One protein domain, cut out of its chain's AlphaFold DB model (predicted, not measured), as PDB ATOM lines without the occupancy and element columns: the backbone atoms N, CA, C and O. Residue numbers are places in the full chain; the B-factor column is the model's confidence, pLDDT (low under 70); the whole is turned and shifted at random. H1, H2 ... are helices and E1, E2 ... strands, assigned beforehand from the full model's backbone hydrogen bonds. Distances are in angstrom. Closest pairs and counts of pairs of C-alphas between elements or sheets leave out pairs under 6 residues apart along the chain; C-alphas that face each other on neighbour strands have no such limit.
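What this domain is: This is residues 22 to 129 of the 461 residues of an uncharacterized protein of Sphingobacteriales bacterium 44-61 (UniProt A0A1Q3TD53). A small three-stranded sheet, E1, E2 and E3, lies near the middle, with H3 and H5 packed crosswise over one face and the hairpin of H1 and H2 alongside. H4 lies at one end of the long axis, and the loop of residues 66 to 84 reaches out at the other. The 108 printed residues run H1 H2 E1 E2 E3 H3 H4 H5 H6; the sheet, order E1 E2 E3, is antiparallel, and the class is mixed. The whole is compact, with radius of gyration of the C-alphas 13.6 A and spans of 43 by 29 by 23 A.

Where its parts are: E1 is residues 53 to 58, 15.0 A long, E2 61 to 65, 13.7 A, and E3 85 to 87. H5, residues 109 to 122, spans 20.2 A; H3 is 89 to 96, 10.6 A. H1, 22 to 28, begins at C-alpha 22 (29.579, -20.432, 0.594). H2 is 33 to 38, H4 99 to 104, and H6 126 to 129, ending at C-alpha 129 (27.257, -25.705, 1.394).

How they stand to each other: The strands form a meander, each the antiparallel neighbour of the one before; N 56 and O 63 are 3.0 A apart, N 87 and O 62 2.8 A. H3 is on the sheet at a height of 8.7 A and touches H5 at a steep tilt of 57 degrees, C-alphas 90 and 112 being closest at 4.9 A. H2 touches H5, C-alphas 34 and 115 at 6.8 A. H1 touches H2, C-alphas 27 and 35 at 5.1 A, and only grazes the sheet. H6 stands at the sheet's level, 3.4 A. H4 touches no helix. Each O i to N i+4 pair is within hydrogen-bond range in H1 to H5; H6 is too short for one.

The domain as a whole: C-alphas 75 and 106 are farthest apart, 43.2 A. The printed part has no cut. The links H2 to E1 and E2 to E3 are long. Residues 76 to 78 and 122 to 129 have pLDDT under 70.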
ATOM      1  N   SER A  22      30.753 -20.208  -0.243       74.38
ATOM      2  CA  SER A  22      29.579 -20.432   0.594       74.38
ATOM      3  C   SER A  22      29.416 -19.392   1.704       74.38
ATOM      4  O   SER A  22      28.312 -18.904   1.944       74.38
ATOM      5  N   LEU A  23      30.515 -18.994   2.354       85.38
ATOM      6  CA  LEU A  23      30.508 -17.915   3.335       85.38
ATOM      7  C   LEU A  23      30.128 -16.587   2.665       85.38
ATOM      8  O   LEU A  23      29.279 -15.881   3.196       85.38
ATOM      9  N   LYS A  24      30.671 -16.263   1.482       85.19
ATOM     10  CA  LYS A  24      30.289 -15.045   0.738       85.19
ATOM     11  C   LYS A  24      28.801 -15.021   0.393       85.19
ATOM     12  O   LYS A  24      28.137 -14.014   0.624       85.19
ATOM     13  N   GLN A  25      28.269 -16.130  -0.121       76.38
ATOM     14  CA  GLN A  25      26.845 -16.258  -0.441       76.38
ATOM     15  C   GLN A  25      25.970 -16.081   0.799       76.38
ATOM     16  O   GLN A  25      24.983 -15.348   0.764       76.38
ATOM     17  N   TRP A  26      26.353 -16.711   1.912       81.38
ATOM     18  CA  TRP A  26      25.632 -16.566   3.168       81.38
ATOM     19  C   TRP A  26      25.658 -15.124   3.684       81.38
ATOM     20  O   TRP A  26      24.620 -14.618   4.101       81.38
ATOM     21  N   LEU A  27      26.812 -14.453   3.626       86.44
ATOM     22  CA  LEU A  27      26.964 -13.059   4.051       86.44
ATOM     23  C   LEU A  27      26.110 -12.105   3.200       86.44
ATOM     24  O   LEU A  27      25.499 -11.192   3.753       86.44
ATOM     25  N   ALA A  28      26.028 -12.326   1.883       80.88
ATOM     26  CA  ALA A  28      25.253 -11.488   0.963       80.88
ATOM     27  C   ALA A  28      23.746 -11.478   1.279       80.88
ATOM     28  O   ALA A  28      23.078 -10.476   1.046       80.88
ATOM     29  N   GLY A  29      23.222 -12.559   1.865       73.25
ATOM     30  CA  GLY A  29      21.823 -12.666   2.288       73.25
ATOM     31  C   GLY A  29      21.513 -12.089   3.675       73.25
ATOM     32  O   GLY A  29      20.436 -12.358   4.209       73.25
ATOM     33  N   LYS A  30      22.442 -11.369   4.324       79.69
ATOM     34  CA  LYS A  30      22.268 -10.859   5.697       79.69
ATOM     35  C   LYS A  30      22.337  -9.339   5.762       79.69
ATOM     36  O   LYS A  30      23.316  -8.724   5.352       79.69
ATOM     37  N   ASP A  31      21.341  -8.747   6.415       80.94
ATOM     38  CA  ASP A  31      21.300  -7.314   6.695       80.94
ATOM     39  C   ASP A  31      22.007  -6.981   8.021       80.94
ATOM     40  O   ASP A  31      21.388  -6.658   9.028       80.94
ATOM     41  N   SER A  32      23.334  -7.125   8.041       88.19
ATOM     42  CA  SER A  32      24.193  -6.744   9.172       88.19
ATOM     43  C   SER A  32      25.337  -5.870   8.672       88.19
ATOM     44  O   SER A  32      25.896  -6.136   7.605       88.19
ATOM     45  N   ALA A  33      25.722  -4.849   9.445       90.12
ATOM     46  CA  ALA A  33      26.839  -3.966   9.102       90.12
ATOM     47  C   ALA A  33      28.131  -4.756   8.834       90.12
ATOM     48  O   ALA A  33      28.810  -4.523   7.837       90.12
ATOM     49  N   ILE A  34      28.420  -5.761   9.665       94.56
ATOM     50  CA  ILE A  34      29.586  -6.633   9.497       94.56
ATOM     51  C   ILE A  34      29.483  -7.457   8.210       94.56
ATOM     52  O   ILE A  34      30.458  -7.534   7.463       94.56
ATOM     53  N   CYS A  35      28.317  -8.042   7.915       92.00
ATOM     54  CA  CYS A  35      28.131  -8.816   6.686       92.00
ATOM     55  C   CYS A  35      28.327  -7.949   5.437       92.00
ATOM     56  O   CYS A  35      29.013  -8.368   4.509       92.00
ATOM     57  N   LYS A  36      27.811  -6.715   5.447       90.50
ATOM     58  CA  LYS A  36      27.994  -5.749   4.354       90.50
ATOM     59  C   LYS A  36      29.466  -5.396   4.135       90.50
ATOM     60  O   LYS A  36      29.903  -5.350   2.990       90.50
ATOM     61  N   ILE A  37      30.238  -5.203   5.207       93.25
ATOM     62  CA  ILE A  37      31.685  -4.941   5.111       93.25
ATOM     63  C   ILE A  37      32.416  -6.147   4.509       93.25
ATOM     64  O   ILE A  37      33.223  -5.988   3.598       93.25
ATOM     65  N   LEU A  38      32.117  -7.359   4.989       92.62
ATOM     66  CA  LEU A  38      32.762  -8.588   4.513       92.62
ATOM     67  C   LEU A  38      32.350  -8.981   3.082       92.62
ATOM     68  O   LEU A  38      33.076  -9.724   2.430       92.62
ATOM     69  N   CYS A  39      31.219  -8.484   2.581       88.50
ATOM     70  CA  CYS A  39      30.789  -8.654   1.189       88.50
ATOM     71  C   CYS A  39      31.232  -7.525   0.255       88.50
ATOM     72  O   CYS A  39      30.963  -7.595  -0.943       88.50
ATOM     73  N   HIS A  40      31.875  -6.478   0.771       89.25
ATOM     74  CA  HIS A  40      32.252  -5.331  -0.043       89.25
ATOM     75  C   HIS A  40      33.327  -5.717  -1.074       89.25
ATOM     76  O   HIS A  40      34.286  -6.414  -0.744       89.25
ATOM     77  N   GLU A  41      33.217  -5.221  -2.313       84.81
ATOM     78  CA  GLU A  41      34.165  -5.541  -3.398       84.81
ATOM     79  C   GLU A  41      35.617  -5.209  -3.015       84.81
ATOM     80  O   GLU A  41      36.542  -5.978  -3.268       84.81
ATOM     81  N   ASN A  42      35.795  -4.083  -2.320       87.56
ATOM     82  CA  ASN A  42      37.066  -3.650  -1.740       87.56
ATOM     83  C   ASN A  42      37.266  -4.110  -0.278       87.56
ATOM     84  O   ASN A  42      37.594  -3.300   0.588       87.56
ATOM     85  N   ILE A  43      37.028  -5.392   0.024       89.94
ATOM     86  CA  ILE A  43      37.176  -5.962   1.382       89.94
ATOM     87  C   ILE A  43      38.565  -5.707   2.001       89.94
ATOM     88  O   ILE A  43      38.697  -5.547   3.215       89.94
ATOM     89  N   GLU A  44      39.598  -5.623   1.163       89.44
ATOM     90  CA  GLU A  44      40.998  -5.402   1.549       89.44
ATOM     91  C   GLU A  44      41.224  -4.020   2.180       89.44
ATOM     92  O   GLU A  44      42.061  -3.880   3.066       89.44
ATOM     93  N   ALA A  45      40.421  -3.013   1.819       90.06
ATOM     94  CA  ALA A  45      40.466  -1.707   2.473       90.06
ATOM     95  C   ALA A  45      39.929  -1.736   3.914       90.06
ATOM     96  O   ALA A  45      40.168  -0.800   4.680       90.06
ATOM     97  N   PHE A  46      39.195  -2.790   4.290       92.50
ATOM     98  CA  PHE A  46      38.551  -2.892   5.596       92.50
ATOM     99  C   PHE A  46      39.197  -3.915   6.527       92.50
ATOM    100  O   PHE A  46      39.056  -3.801   7.748       92.50
ATOM    101  N   CYS A  47      39.879  -4.915   5.970       93.44
ATOM    102  CA  CYS A  47      40.358  -6.075   6.710       93.44
ATOM    103  C   CYS A  47      41.877  -6.251   6.604       93.44
ATOM    104  O   CYS A  47      42.489  -5.941   5.591       93.44
ATOM    105  N   THR A  48      42.483  -6.824   7.641       92.12
ATOM    106  CA  THR A  48      43.880  -7.261   7.635       92.12
ATOM    107  C   THR A  48      43.992  -8.767   7.420       92.12
ATOM    108  O   THR A  48      43.212  -9.540   7.973       92.12
ATOM    109  N   THR A  49      45.023  -9.199   6.694       91.06
ATOM    110  CA  THR A  49      45.423 -10.613   6.582       91.06
ATOM    111  C   THR A  49      46.520 -11.012   7.571       91.06
ATOM    112  O   THR A  49      46.857 -12.187   7.686       91.06
ATOM    113  N   LYS A  50      47.018 -10.066   8.387       90.06
ATOM    114  CA  LYS A  50      48.049 -10.324   9.412       90.06
ATOM    115  C   LYS A  50      47.592 -11.274  10.517       90.06
ATOM    116  O   LYS A  50      48.432 -11.867  11.184       90.06
ATOM    117  N   PHE A  51      46.286 -11.371  10.770       90.75
ATOM    118  CA  PHE A  51      45.744 -12.305  11.759       90.75
ATOM    119  C   PHE A  51      45.495 -13.695  11.170       90.75
ATOM    120  O   PHE A  51      45.712 -14.697  11.850       90.75
ATOM    121  N   GLY A  52      45.024 -13.749   9.929       91.00
ATOM    122  CA  GLY A  52      44.636 -14.975   9.262       91.00
ATOM    123  C   GLY A  52      43.993 -14.694   7.913       91.00
ATOM    124  O   GLY A  52      43.476 -13.604   7.673       91.00
ATOM    125  N   ASN A  53      44.027 -15.699   7.049       92.50
ATOM    126  CA  ASN A  53      43.476 -15.662   5.702       92.50
ATOM    127  C   ASN A  53      42.593 -16.904   5.461       92.50
ATOM    128  O   ASN A  53      42.475 -17.751   6.345       92.50
ATOM    129  N   TYR A  54      41.951 -17.023   4.297       92.31
ATOM    130  CA  TYR A  54      41.113 -18.164   3.905       92.31
ATOM    131  C   TYR A  54      40.046 -18.515   4.954       92.31
ATOM    132  O   TYR A  54      40.135 -19.535   5.639       92.31
ATOM    133  N   ILE A  55      39.027 -17.674   5.091       93.88
ATOM    134  CA  ILE A  55      37.987 -17.805   6.119       93.88
ATOM    135  C   ILE A  55      36.843 -18.696   5.626       93.88
ATOM    136  O   ILE A  55      36.339 -18.486   4.525       93.88
ATOM    137  N   ALA A  56      36.411 -19.649   6.453       90.25
ATOM    138  CA  ALA A  56      35.277 -20.536   6.171       90.25
ATOM    139  C   ALA A  56      34.452 -20.815   7.440       90.25
ATOM    140  O   ALA A  56      35.012 -20.852   8.532       90.25
ATOM    141  N   ARG A  57      33.142 -21.038   7.338       87.88
ATOM    142  CA  ARG A  57      32.255 -21.439   8.443       87.88
ATOM    143  C   ARG A  57      32.466 -22.890   8.850       87.88
ATOM    144  O   ARG A  57      32.671 -23.765   8.008       87.88
ATOM    145  N   ARG A  58      32.379 -23.120  10.161       84.94
ATOM    146  CA  ARG A  58      32.396 -24.438  10.798       84.94
ATOM    147  C   ARG A  58      31.325 -24.494  11.881       84.94
ATOM    148  O   ARG A  58      31.573 -24.034  12.991       84.94
ATOM    149  N   LYS A  59      30.134 -24.996  11.553       79.38
ATOM    150  CA  LYS A  59      28.934 -25.005  12.412       79.38
ATOM    151  C   LYS A  59      28.653 -23.642  13.053       79.38
ATOM    152  O   LYS A  59      28.119 -22.743  12.413       79.38
ATOM    153  N   ASP A  60      28.991 -23.495  14.330       83.56
ATOM    154  CA  ASP A  60      28.773 -22.306  15.148       83.56
ATOM    155  C   ASP A  60      30.027 -21.410  15.268       83.56
ATOM    156  O   ASP A  60      29.997 -20.349  15.905       83.56
ATOM    157  N   LEU A  61      31.123 -21.814  14.622       90.75
ATOM    158  CA  LEU A  61      32.431 -21.168  14.589       90.75
ATOM    159  C   LEU A  61      32.835 -20.751  13.167       90.75
ATOM    160  O   LEU A  61      32.197 -21.075  12.164       90.75
ATOM    161  N   LEU A  62      33.936 -20.006  13.091       92.56
ATOM    162  CA  LEU A  62      34.640 -19.711  11.847       92.56
ATOM    163  C   LEU A  62      36.036 -20.326  11.912       92.56
ATOM    164  O   LEU A  62      36.719 -20.231  12.929       92.56
ATOM    165  N   SER A  63      36.462 -20.929  10.813       93.19
ATOM    166  CA  SER A  63      37.825 -21.379  10.584       93.19
ATOM    167  C   SER A  63      38.613 -20.364   9.766       93.19
ATOM    168  O   SER A  63      38.065 -19.679   8.902       93.19
ATOM    169  N   PHE A  64      39.912 -20.289  10.024       94.88
ATOM    170  CA  PHE A  64      40.858 -19.472   9.275       94.88
ATOM    171  C   PHE A  64      42.198 -20.193   9.158       94.88
ATOM    172  O   PHE A  64      42.510 -21.091   9.943       94.88
ATOM    173  N   LEU A  65      42.997 -19.777   8.183       94.44
ATOM    174  CA  LEU A  65      44.378 -20.193   8.018       94.44
ATOM    175  C   LEU A  65      45.302 -19.162   8.690       94.44
ATOM    176  O   LEU A  65      45.272 -17.988   8.311       94.44
ATOM    177  N   PRO A  66      46.104 -19.552   9.697       92.69
ATOM    178  CA  PRO A  66      47.068 -18.655  10.320       92.69
ATOM    179  C   PRO A  66      48.139 -18.171   9.323       92.69
ATOM    180  O   PRO A  66      48.469 -18.901   8.386       92.69
ATOM    181  N   PRO A  67      48.739 -16.987   9.543       88.69
ATOM    182  CA  PRO A  67      49.769 -16.439   8.666       88.69
ATOM    183  C   PRO A  67      50.952 -17.396   8.488       88.69
ATOM    184  O   PRO A  67      51.408 -18.024   9.448       88.69
ATOM    185  N   GLY A  68      51.462 -17.493   7.258       84.56
ATOM    186  CA  GLY A  68      52.616 -18.332   6.921       84.56
ATOM    187  C   GLY A  68      52.333 -19.839   6.886       84.56
ATOM    188  O   GLY A  68      53.272 -20.628   6.791       84.56
ATOM    189  N   LYS A  69      51.066 -20.266   6.983       89.50
ATOM    190  CA  LYS A  69      50.665 -21.659   6.739       89.50
ATOM    191  C   LYS A  69      50.251 -21.849   5.278       89.50
ATOM    192  O   LYS A  69      49.585 -20.968   4.738       89.50
ATOM    193  N   PRO A  70      50.623 -22.973   4.637       87.44
ATOM    194  CA  PRO A  70      50.221 -23.235   3.262       87.44
ATOM    195  C   PRO A  70      48.714 -23.498   3.191       87.44
ATOM    196  O   PRO A  70      48.160 -24.219   4.023       87.44
ATOM    197  N   HIS A  71      48.051 -22.913   2.193       87.69
ATOM    198  CA  HIS A  71      46.691 -23.301   1.849       87.69
ATOM    199  C   HIS A  71      46.747 -24.551   0.971       87.69
ATOM    200  O   HIS A  71      47.298 -24.516  -0.127       87.69
ATOM    201  N   GLU A  72      46.163 -25.641   1.455       86.31
ATOM    202  CA  GLU A  72      46.028 -26.882   0.701       86.31
ATOM    203  C   GLU A  72      44.560 -27.162   0.357       86.31
ATOM    204  O   GLU A  72      43.637 -26.764   1.081       86.31
ATOM    205  N   VAL A  73      44.359 -27.876  -0.748       83.69
ATOM    206  CA  VAL A  73      43.058 -28.353  -1.226       83.69
ATOM    207  C   VAL A  73      43.091 -29.872  -1.390       83.69
ATOM    208  O   VAL A  73      44.153 -30.453  -1.622       83.69
ATOM    209  N   ASN A  74      41.943 -30.511  -1.198       74.75
ATOM    210  CA  ASN A  74      41.725 -31.928  -1.472       74.75
ATOM    211  C   ASN A  74      41.608 -32.175  -2.986       74.75
ATOM    212  O   ASN A  74      41.469 -31.232  -3.767       74.75
ATOM    213  N   ASP A  75      41.617 -33.448  -3.394       72.31
ATOM    214  CA  ASP A  75      41.472 -33.856  -4.803       72.31
ATOM    215  C   ASP A  75      40.142 -33.385  -5.428       72.31
ATOM    216  O   ASP A  75      40.050 -33.205  -6.639       72.31
ATOM    217  N   ASP A  76      39.121 -33.150  -4.599       56.44
ATOM    218  CA  ASP A  76      37.807 -32.622  -4.986       56.44
ATOM    219  C   ASP A  76      37.729 -31.079  -4.983       56.44
ATOM    220  O   ASP A  76      36.676 -30.511  -5.266       56.44
ATOM    221  N   GLY A  77      38.833 -30.385  -4.681       66.75
ATOM    222  CA  GLY A  77      38.904 -28.924  -4.608       66.75
ATOM    223  C   GLY A  77      38.456 -28.316  -3.274       66.75
ATOM    224  O   GLY A  77      38.599 -27.104  -3.087       66.75
ATOM    225  N   THR A  78      37.972 -29.119  -2.320       67.94
ATOM    226  CA  THR A  78      37.591 -28.628  -0.987       67.94
ATOM    227  C   THR A  78      38.819 -28.233  -0.168       67.94
ATOM    228  O   THR A  78      39.927 -28.741  -0.350       67.94
ATOM    229  N   TRP A  79      38.656 -27.280   0.748       83.62
ATOM    230  CA  TRP A  79      39.768 -26.783   1.559       83.62
ATOM    231  C   TRP A  79      40.182 -27.810   2.613       83.62
ATOM    232  O   TRP A  79      39.384 -28.166   3.482       83.62
ATOM    233  N   LYS A  80      41.460 -28.207   2.603       82.06
ATOM    234  CA  LYS A  80      42.024 -29.090   3.629       82.06
ATOM    235  C   LYS A  80      41.891 -28.493   5.030       82.06
ATOM    236  O   LYS A  80      41.968 -27.272   5.217       82.06
ATOM    237  N   LYS A  81      41.677 -29.367   6.020       83.12
ATOM    238  CA  LYS A  81      41.478 -28.992   7.435       83.12
ATOM    239  C   LYS A  81      42.804 -28.757   8.155       83.12
ATOM    240  O   LYS A  81      42.846 -28.074   9.176       83.12
ATOM    241  N   GLU A  82      43.883 -29.296   7.611       86.81
ATOM    242  CA  GLU A  82      45.240 -29.174   8.102       86.81
ATOM    243  C   GLU A  82      45.632 -27.700   8.266       86.81
ATOM    244  O   GLU A  82      45.328 -26.842   7.441       86.81
ATOM    245  N   HIS A  83      46.306 -27.399   9.377       89.38
ATOM    246  CA  HIS A  83      46.816 -26.067   9.729       89.38
ATOM    247  C   HIS A  83      45.775 -24.963   9.971       89.38
ATOM    248  O   HIS A  83      46.162 -23.878  10.412       89.38
ATOM    249  N   ARG A  84      44.482 -25.226   9.768       91.75
ATOM    250  CA  ARG A  84      43.407 -24.284  10.090       91.75
ATOM    251  C   ARG A  84      43.121 -24.246  11.588       91.75
ATOM    252  O   ARG A  84      43.349 -25.211  12.314       91.75
ATOM    253  N   GLN A  85      42.605 -23.112  12.048       93.88
ATOM    254  CA  GLN A  85      42.149 -22.920  13.423       93.88
ATOM    255  C   GLN A  85      40.709 -22.432  13.440       93.88
ATOM    256  O   GLN A  85      40.317 -21.631  12.596       93.88
ATOM    257  N   GLU A  86      39.942 -22.889  14.426       94.25
ATOM    258  CA  GLU A  86      38.568 -22.455  14.662       94.25
ATOM    259  C   GLU A  86      38.506 -21.395  15.763       94.25
ATOM    260  O   GLU A  86      39.254 -21.414  16.744       94.25
ATOM    261  N   ILE A  87      37.606 -20.435  15.599       95.62
ATOM    262  CA  ILE A  87      37.459 -19.292  16.493       95.62
ATOM    263  C   ILE A  87      36.017 -18.787  16.473       95.62
ATOM    264  O   ILE A  87      35.298 -18.876  15.479       95.62
ATOM    265  N   LYS A  88      35.587 -18.220  17.605       95.31
ATOM    266  CA  LYS A  88      34.257 -17.617  17.738       95.31
ATOM    267  C   LYS A  88      34.066 -16.499  16.700       95.31
ATOM    268  O   LYS A  88      34.953 -15.645  16.606       95.31
ATOM    269  N   PRO A  89      32.905 -16.416  16.020       94.81
ATOM    270  CA  PRO A  89      32.722 -15.496  14.895       94.81
ATOM    271  C   PRO A  89      32.984 -14.023  15.241       94.81
ATOM    272  O   PRO A  89      33.764 -13.363  14.560       94.81
ATOM    273  N   ALA A  90      32.435 -13.531  16.362       95.25
ATOM    274  CA  ALA A  90      32.681 -12.165  16.844       95.25
ATOM    275  C   ALA A  90      34.177 -11.870  17.023       95.25
ATOM    276  O   ALA A  90      34.672 -10.824  16.612       95.25
ATOM    277  N   ARG A  91      34.919 -12.821  17.607       95.62
ATOM    278  CA  ARG A  91      36.347 -12.659  17.894       95.62
ATOM    279  C   ARG A  91      37.186 -12.676  16.618       95.62
ATOM    280  O   ARG A  91      38.194 -11.979  16.563       95.62
ATOM    281  N   LEU A  92      36.791 -13.466  15.619       96.25
ATOM    282  CA  LEU A  92      37.454 -13.485  14.317       96.25
ATOM    283  C   LEU A  92      37.292 -12.141  13.610       96.25
ATOM    284  O   LEU A  92      38.290 -11.533  13.239       96.25
ATOM    285  N   VAL A  93      36.063 -11.636  13.498       94.94
ATOM    286  CA  VAL A  93      35.808 -10.369  12.798       94.94
ATOM    287  C   VAL A  93      36.477  -9.189  13.501       94.94
ATOM    288  O   VAL A  93      37.072  -8.355  12.830       94.94
ATOM    289  N   GLN A  94      36.490  -9.149  14.837       95.06
ATOM    290  CA  GLN A  94      37.239  -8.129  15.591       95.06
ATOM    291  C   GLN A  94      38.743  -8.122  15.289       95.06
ATOM    292  O   GLN A  94      39.395  -7.093  15.435       95.06
ATOM    293  N   LYS A  95      39.309  -9.274  14.916       95.19
ATOM    294  CA  LYS A  95      40.728  -9.413  14.576       95.19
ATOM    295  C   LYS A  95      41.014  -9.192  13.092       95.19
ATOM    296  O   LYS A  95      42.153  -8.882  12.759       95.19
ATOM    297  N   LEU A  96      40.012  -9.373  12.231       94.75
ATOM    298  CA  LEU A  96      40.111  -9.098  10.801       94.75
ATOM    299  C   LEU A  96      39.891  -7.620  10.489       94.75
ATOM    300  O   LEU A  96      40.659  -7.064   9.715       94.75
ATOM    301  N   LEU A  97      38.878  -6.974  11.069       95.12
ATOM    302  CA  LEU A  97      38.581  -5.572  10.777       95.12
ATOM    303  C   LEU A  97      39.693  -4.651  11.283       95.12
ATOM    304  O   LEU A  97      40.154  -4.762  12.420       95.12
ATOM    305  N   LEU A  98      40.098  -3.699  10.442       94.44
ATOM    306  CA  LEU A  98      41.065  -2.679  10.826       94.44
ATOM    307  C   LEU A  98      40.483  -1.797  11.952       94.44
ATOM    308  O   LEU A  98      39.317  -1.399  11.871       94.44
ATOM    309  N   PRO A  99      41.274  -1.407  12.973       92.25
ATOM    310  CA  PRO A  99      40.775  -0.608  14.101       92.25
ATOM    311  C   PRO A  99      40.092   0.706  13.690       92.25
ATOM    312  O   PRO A  99      39.115   1.132  14.313       92.25
ATOM    313  N   GLY A 100      40.571   1.325  12.605       90.62
ATOM    314  CA  GLY A 100      39.970   2.529  12.033       90.62
ATOM    315  C   GLY A 100      38.567   2.288  11.474       90.62
ATOM    316  O   GLY A 100      37.708   3.145  11.618       90.62
ATOM    317  N   VAL A 101      38.296   1.109  10.908       92.06
ATOM    318  CA  VAL A 101      36.973   0.747  10.368       92.06
ATOM    319  C   VAL A 101      35.969   0.567  11.493       92.06
ATOM    320  O   VAL A 101      34.882   1.131  11.426       92.06
ATOM    321  N   ILE A 102      36.355  -0.156  12.550       91.81
ATOM    322  CA  ILE A 102      35.504  -0.372  13.731       91.81
ATOM    323  C   ILE A 102      35.076   0.979  14.317       91.81
ATOM    324  O   ILE A 102      33.892   1.205  14.553       91.81
ATOM    325  N   SER A 103      36.038   1.893  14.478       90.31
ATOM    326  CA  SER A 103      35.803   3.237  15.014       90.31
ATOM    327  C   SER A 103      34.948   4.100  14.077       90.31
ATOM    328  O   SER A 103      33.946   4.665  14.505       90.31
ATOM    329  N   ASN A 104      35.317   4.189  12.795       90.81
ATOM    330  CA  ASN A 104      34.694   5.105  11.833       90.81
ATOM    331  C   ASN A 104      33.284   4.678  11.421       90.81
ATOM    332  O   ASN A 104      32.456   5.529  11.111       90.81
ATOM    333  N   MET A 105      33.005   3.373  11.409       89.62
ATOM    334  CA  MET A 105      31.672   2.841  11.117       89.62
ATOM    335  C   MET A 105      30.801   2.698  12.371       89.62
ATOM    336  O   MET A 105      29.664   2.249  12.265       89.62
ATOM    337  N   GLY A 106      31.315   3.072  13.550       91.75
ATOM    338  CA  GLY A 106      30.564   3.022  14.804       91.75
ATOM    339  C   GLY A 106      30.135   1.610  15.205       91.75
ATOM    340  O   GLY A 106      29.078   1.458  15.810       91.75
ATOM    341  N   LEU A 107      30.926   0.585  14.861       94.25
ATOM    342  CA  LEU A 107      30.589  -0.804  15.174       94.25
ATOM    343  C   LEU A 107      30.654  -1.033  16.686       94.25
ATOM    344  O   LEU A 107      31.683  -0.823  17.332       94.25
ATOM    345  N   THR A 108      29.549  -1.501  17.247       94.75
ATOM    346  CA  THR A 108      29.365  -1.726  18.680       94.75
ATOM    347  C   THR A 108      29.477  -3.205  19.033       94.75
ATOM    348  O   THR A 108      29.399  -4.083  18.173       94.75
ATOM    349  N   SER A 109      29.590  -3.519  20.328       92.50
ATOM    350  CA  SER A 109      29.531  -4.905  20.817       92.50
ATOM    351  C   SER A 109      28.280  -5.651  20.340       92.50
ATOM    352  O   SER A 109      28.354  -6.853  20.095       92.50
ATOM    353  N   LYS A 110      27.163  -4.931  20.161       92.75
ATOM    354  CA  LYS A 110      25.906  -5.483  19.656       92.75
ATOM    355  C   LYS A 110      26.050  -5.986  18.218       92.75
ATOM    356  O   LYS A 110      25.616  -7.094  17.944       92.75
ATOM    357  N   ASP A 111      26.729  -5.252  17.337       94.94
ATOM    358  CA  ASP A 111      26.926  -5.665  15.937       94.94
ATOM    359  C   ASP A 111      27.731  -6.970  15.836       94.94
ATOM    360  O   ASP A 111      27.389  -7.880  15.076       94.94
ATOM    361  N   PHE A 112      28.787  -7.099  16.646       96.00
ATOM    362  CA  PHE A 112      29.589  -8.325  16.711       96.00
ATOM    363  C   PHE A 112      28.799  -9.507  17.279       96.00
ATOM    364  O   PHE A 112      28.975 -10.641  16.827       96.00
ATOM    365  N   GLU A 113      27.948  -9.257  18.274       92.88
ATOM    366  CA  GLU A 113      27.085 -10.274  18.865       92.88
ATOM    367  C   GLU A 113      25.988 -10.722  17.893       92.88
ATOM    368  O   GLU A 113      25.785 -11.923  17.731       92.88
ATOM    369  N   GLU A 114      25.345  -9.795  17.183       91.19
ATOM    370  CA  GLU A 114      24.370 -10.088  16.129       91.19
ATOM    371  C   GLU A 114      24.995 -10.925  15.011       91.19
ATOM    372  O   GLU A 114      24.442 -11.961  14.638       91.19
ATOM    373  N   PHE A 115      26.187 -10.548  14.537       93.88
ATOM    374  CA  PHE A 115      26.936 -11.346  13.567       93.88
ATOM    375  C   PHE A 115      27.231 -12.756  14.095       93.88
ATOM    376  O   PHE A 115      27.006 -13.750  13.401       93.88
ATOM    377  N   ALA A 116      27.704 -12.871  15.338       91.62
ATOM    378  CA  ALA A 116      28.001 -14.170  15.925       91.62
ATOM    379  C   ALA A 116      26.753 -15.035  16.099       91.62
ATOM    380  O   ALA A 116      26.806 -16.229  15.817       91.62
ATOM    381  N   ASN A 117      25.639 -14.450  16.526       85.81
ATOM    382  CA  ASN A 117      24.373 -15.155  16.661       85.81
ATOM    383  C   ASN A 117      23.831 -15.591  15.298       85.81
ATOM    384  O   ASN A 117      23.325 -16.702  15.195       85.81
ATOM    385  N   ALA A 118      24.017 -14.793  14.243       84.06
ATOM    386  CA  ALA A 118      23.655 -15.185  12.886       84.06
ATOM    387  C   ALA A 118      24.465 -16.401  12.402       84.06
ATOM    388  O   ALA A 118      23.880 -17.351  11.881       84.06
ATOM    389  N   VAL A 119      25.787 -16.413  12.615       84.75
ATOM    390  CA  VAL A 119      26.630 -17.572  12.265       84.75
ATOM    391  C   VAL A 119      26.217 -18.797  13.082       84.75
ATOM    392  O   VAL A 119      25.963 -19.855  12.510       84.75
ATOM    393  N   LYS A 120      26.040 -18.651  14.401       80.00
ATOM    394  CA  LYS A 120      25.574 -19.739  15.274       80.00
ATOM    395  C   LYS A 120      24.205 -20.276  14.879       80.00
ATOM    396  O   LYS A 120      23.997 -21.477  14.965       80.00
ATOM    397  N   ALA A 121      23.276 -19.418  14.471       74.12
ATOM    398  CA  ALA A 121      21.946 -19.833  14.038       74.12
ATOM    399  C   ALA A 121      21.989 -20.632  12.730       74.12
ATOM    400  O   ALA A 121      21.079 -21.411  12.475       74.12
ATOM    401  N   SER A 122      23.040 -20.460  11.918       66.81
ATOM    402  CA  SER A 122      23.175 -21.209  10.671       66.81
ATOM    403  C   SER A 122      23.484 -22.691  10.894       66.81
ATOM    404  O   SER A 122      22.975 -23.484  10.122       66.81
ATOM    405  N   GLN A 123      24.226 -23.076  11.947       60.69
ATOM    406  CA  GLN A 123      24.555 -24.479  12.291       60.69
ATOM    407  C   GLN A 123      25.053 -25.337  11.103       60.69
ATOM    408  O   GLN A 123      24.802 -26.538  11.059       60.69
ATOM    409  N   VAL A 124      25.748 -24.742  10.128       61.34
ATOM    410  CA  VAL A 124      26.122 -25.403   8.863       61.34
ATOM    411  C   VAL A 124      27.627 -25.246   8.624       61.34
ATOM    412  O   VAL A 124      28.177 -24.160   8.824       61.34
ATOM    413  N   ASP A 125      28.304 -26.322   8.212       57.75
ATOM    414  CA  ASP A 125      29.701 -26.268   7.762       57.75
ATOM    415  C   ASP A 125      29.790 -25.704   6.334       57.75
ATOM    416  O   ASP A 125      28.900 -25.910   5.521       57.75
ATOM    417  N   ASP A 126      30.866 -25.006   5.965       61.91
ATOM    418  CA  ASP A 126      31.009 -24.576   4.561       61.91
ATOM    419  C   ASP A 126      31.154 -25.761   3.586       61.91
ATOM    420  O   ASP A 126      30.675 -25.676   2.463       61.91
ATOM    421  N   GLU A 127      31.708 -26.889   4.049       54.69
ATOM    422  CA  GLU A 127      31.692 -28.182   3.331       54.69
ATOM    423  C   GLU A 127      30.269 -28.725   3.117       54.69
ATOM    424  O   GLU A 127      30.036 -29.514   2.209       54.69
ATOM    425  N   ASP A 128      29.304 -28.288   3.929       51.66
ATOM    426  CA  ASP A 128      27.899 -28.655   3.777       51.66
ATOM    427  C   ASP A 128      27.149 -27.760   2.774       51.66
ATOM    428  O   ASP A 128      25.972 -27.976   2.488       51.66
ATOM    429  N   PHE A 129      27.816 -26.729   2.267       55.69
ATOM    430  CA  PHE A 129      27.257 -25.705   1.394       55.69
ATOM    431  C   PHE A 129      27.675 -25.911  -0.071       55.69
ATOM    432  O   PHE A 129      27.502 -25.011  -0.894       55.69
TER     433      PHE A 129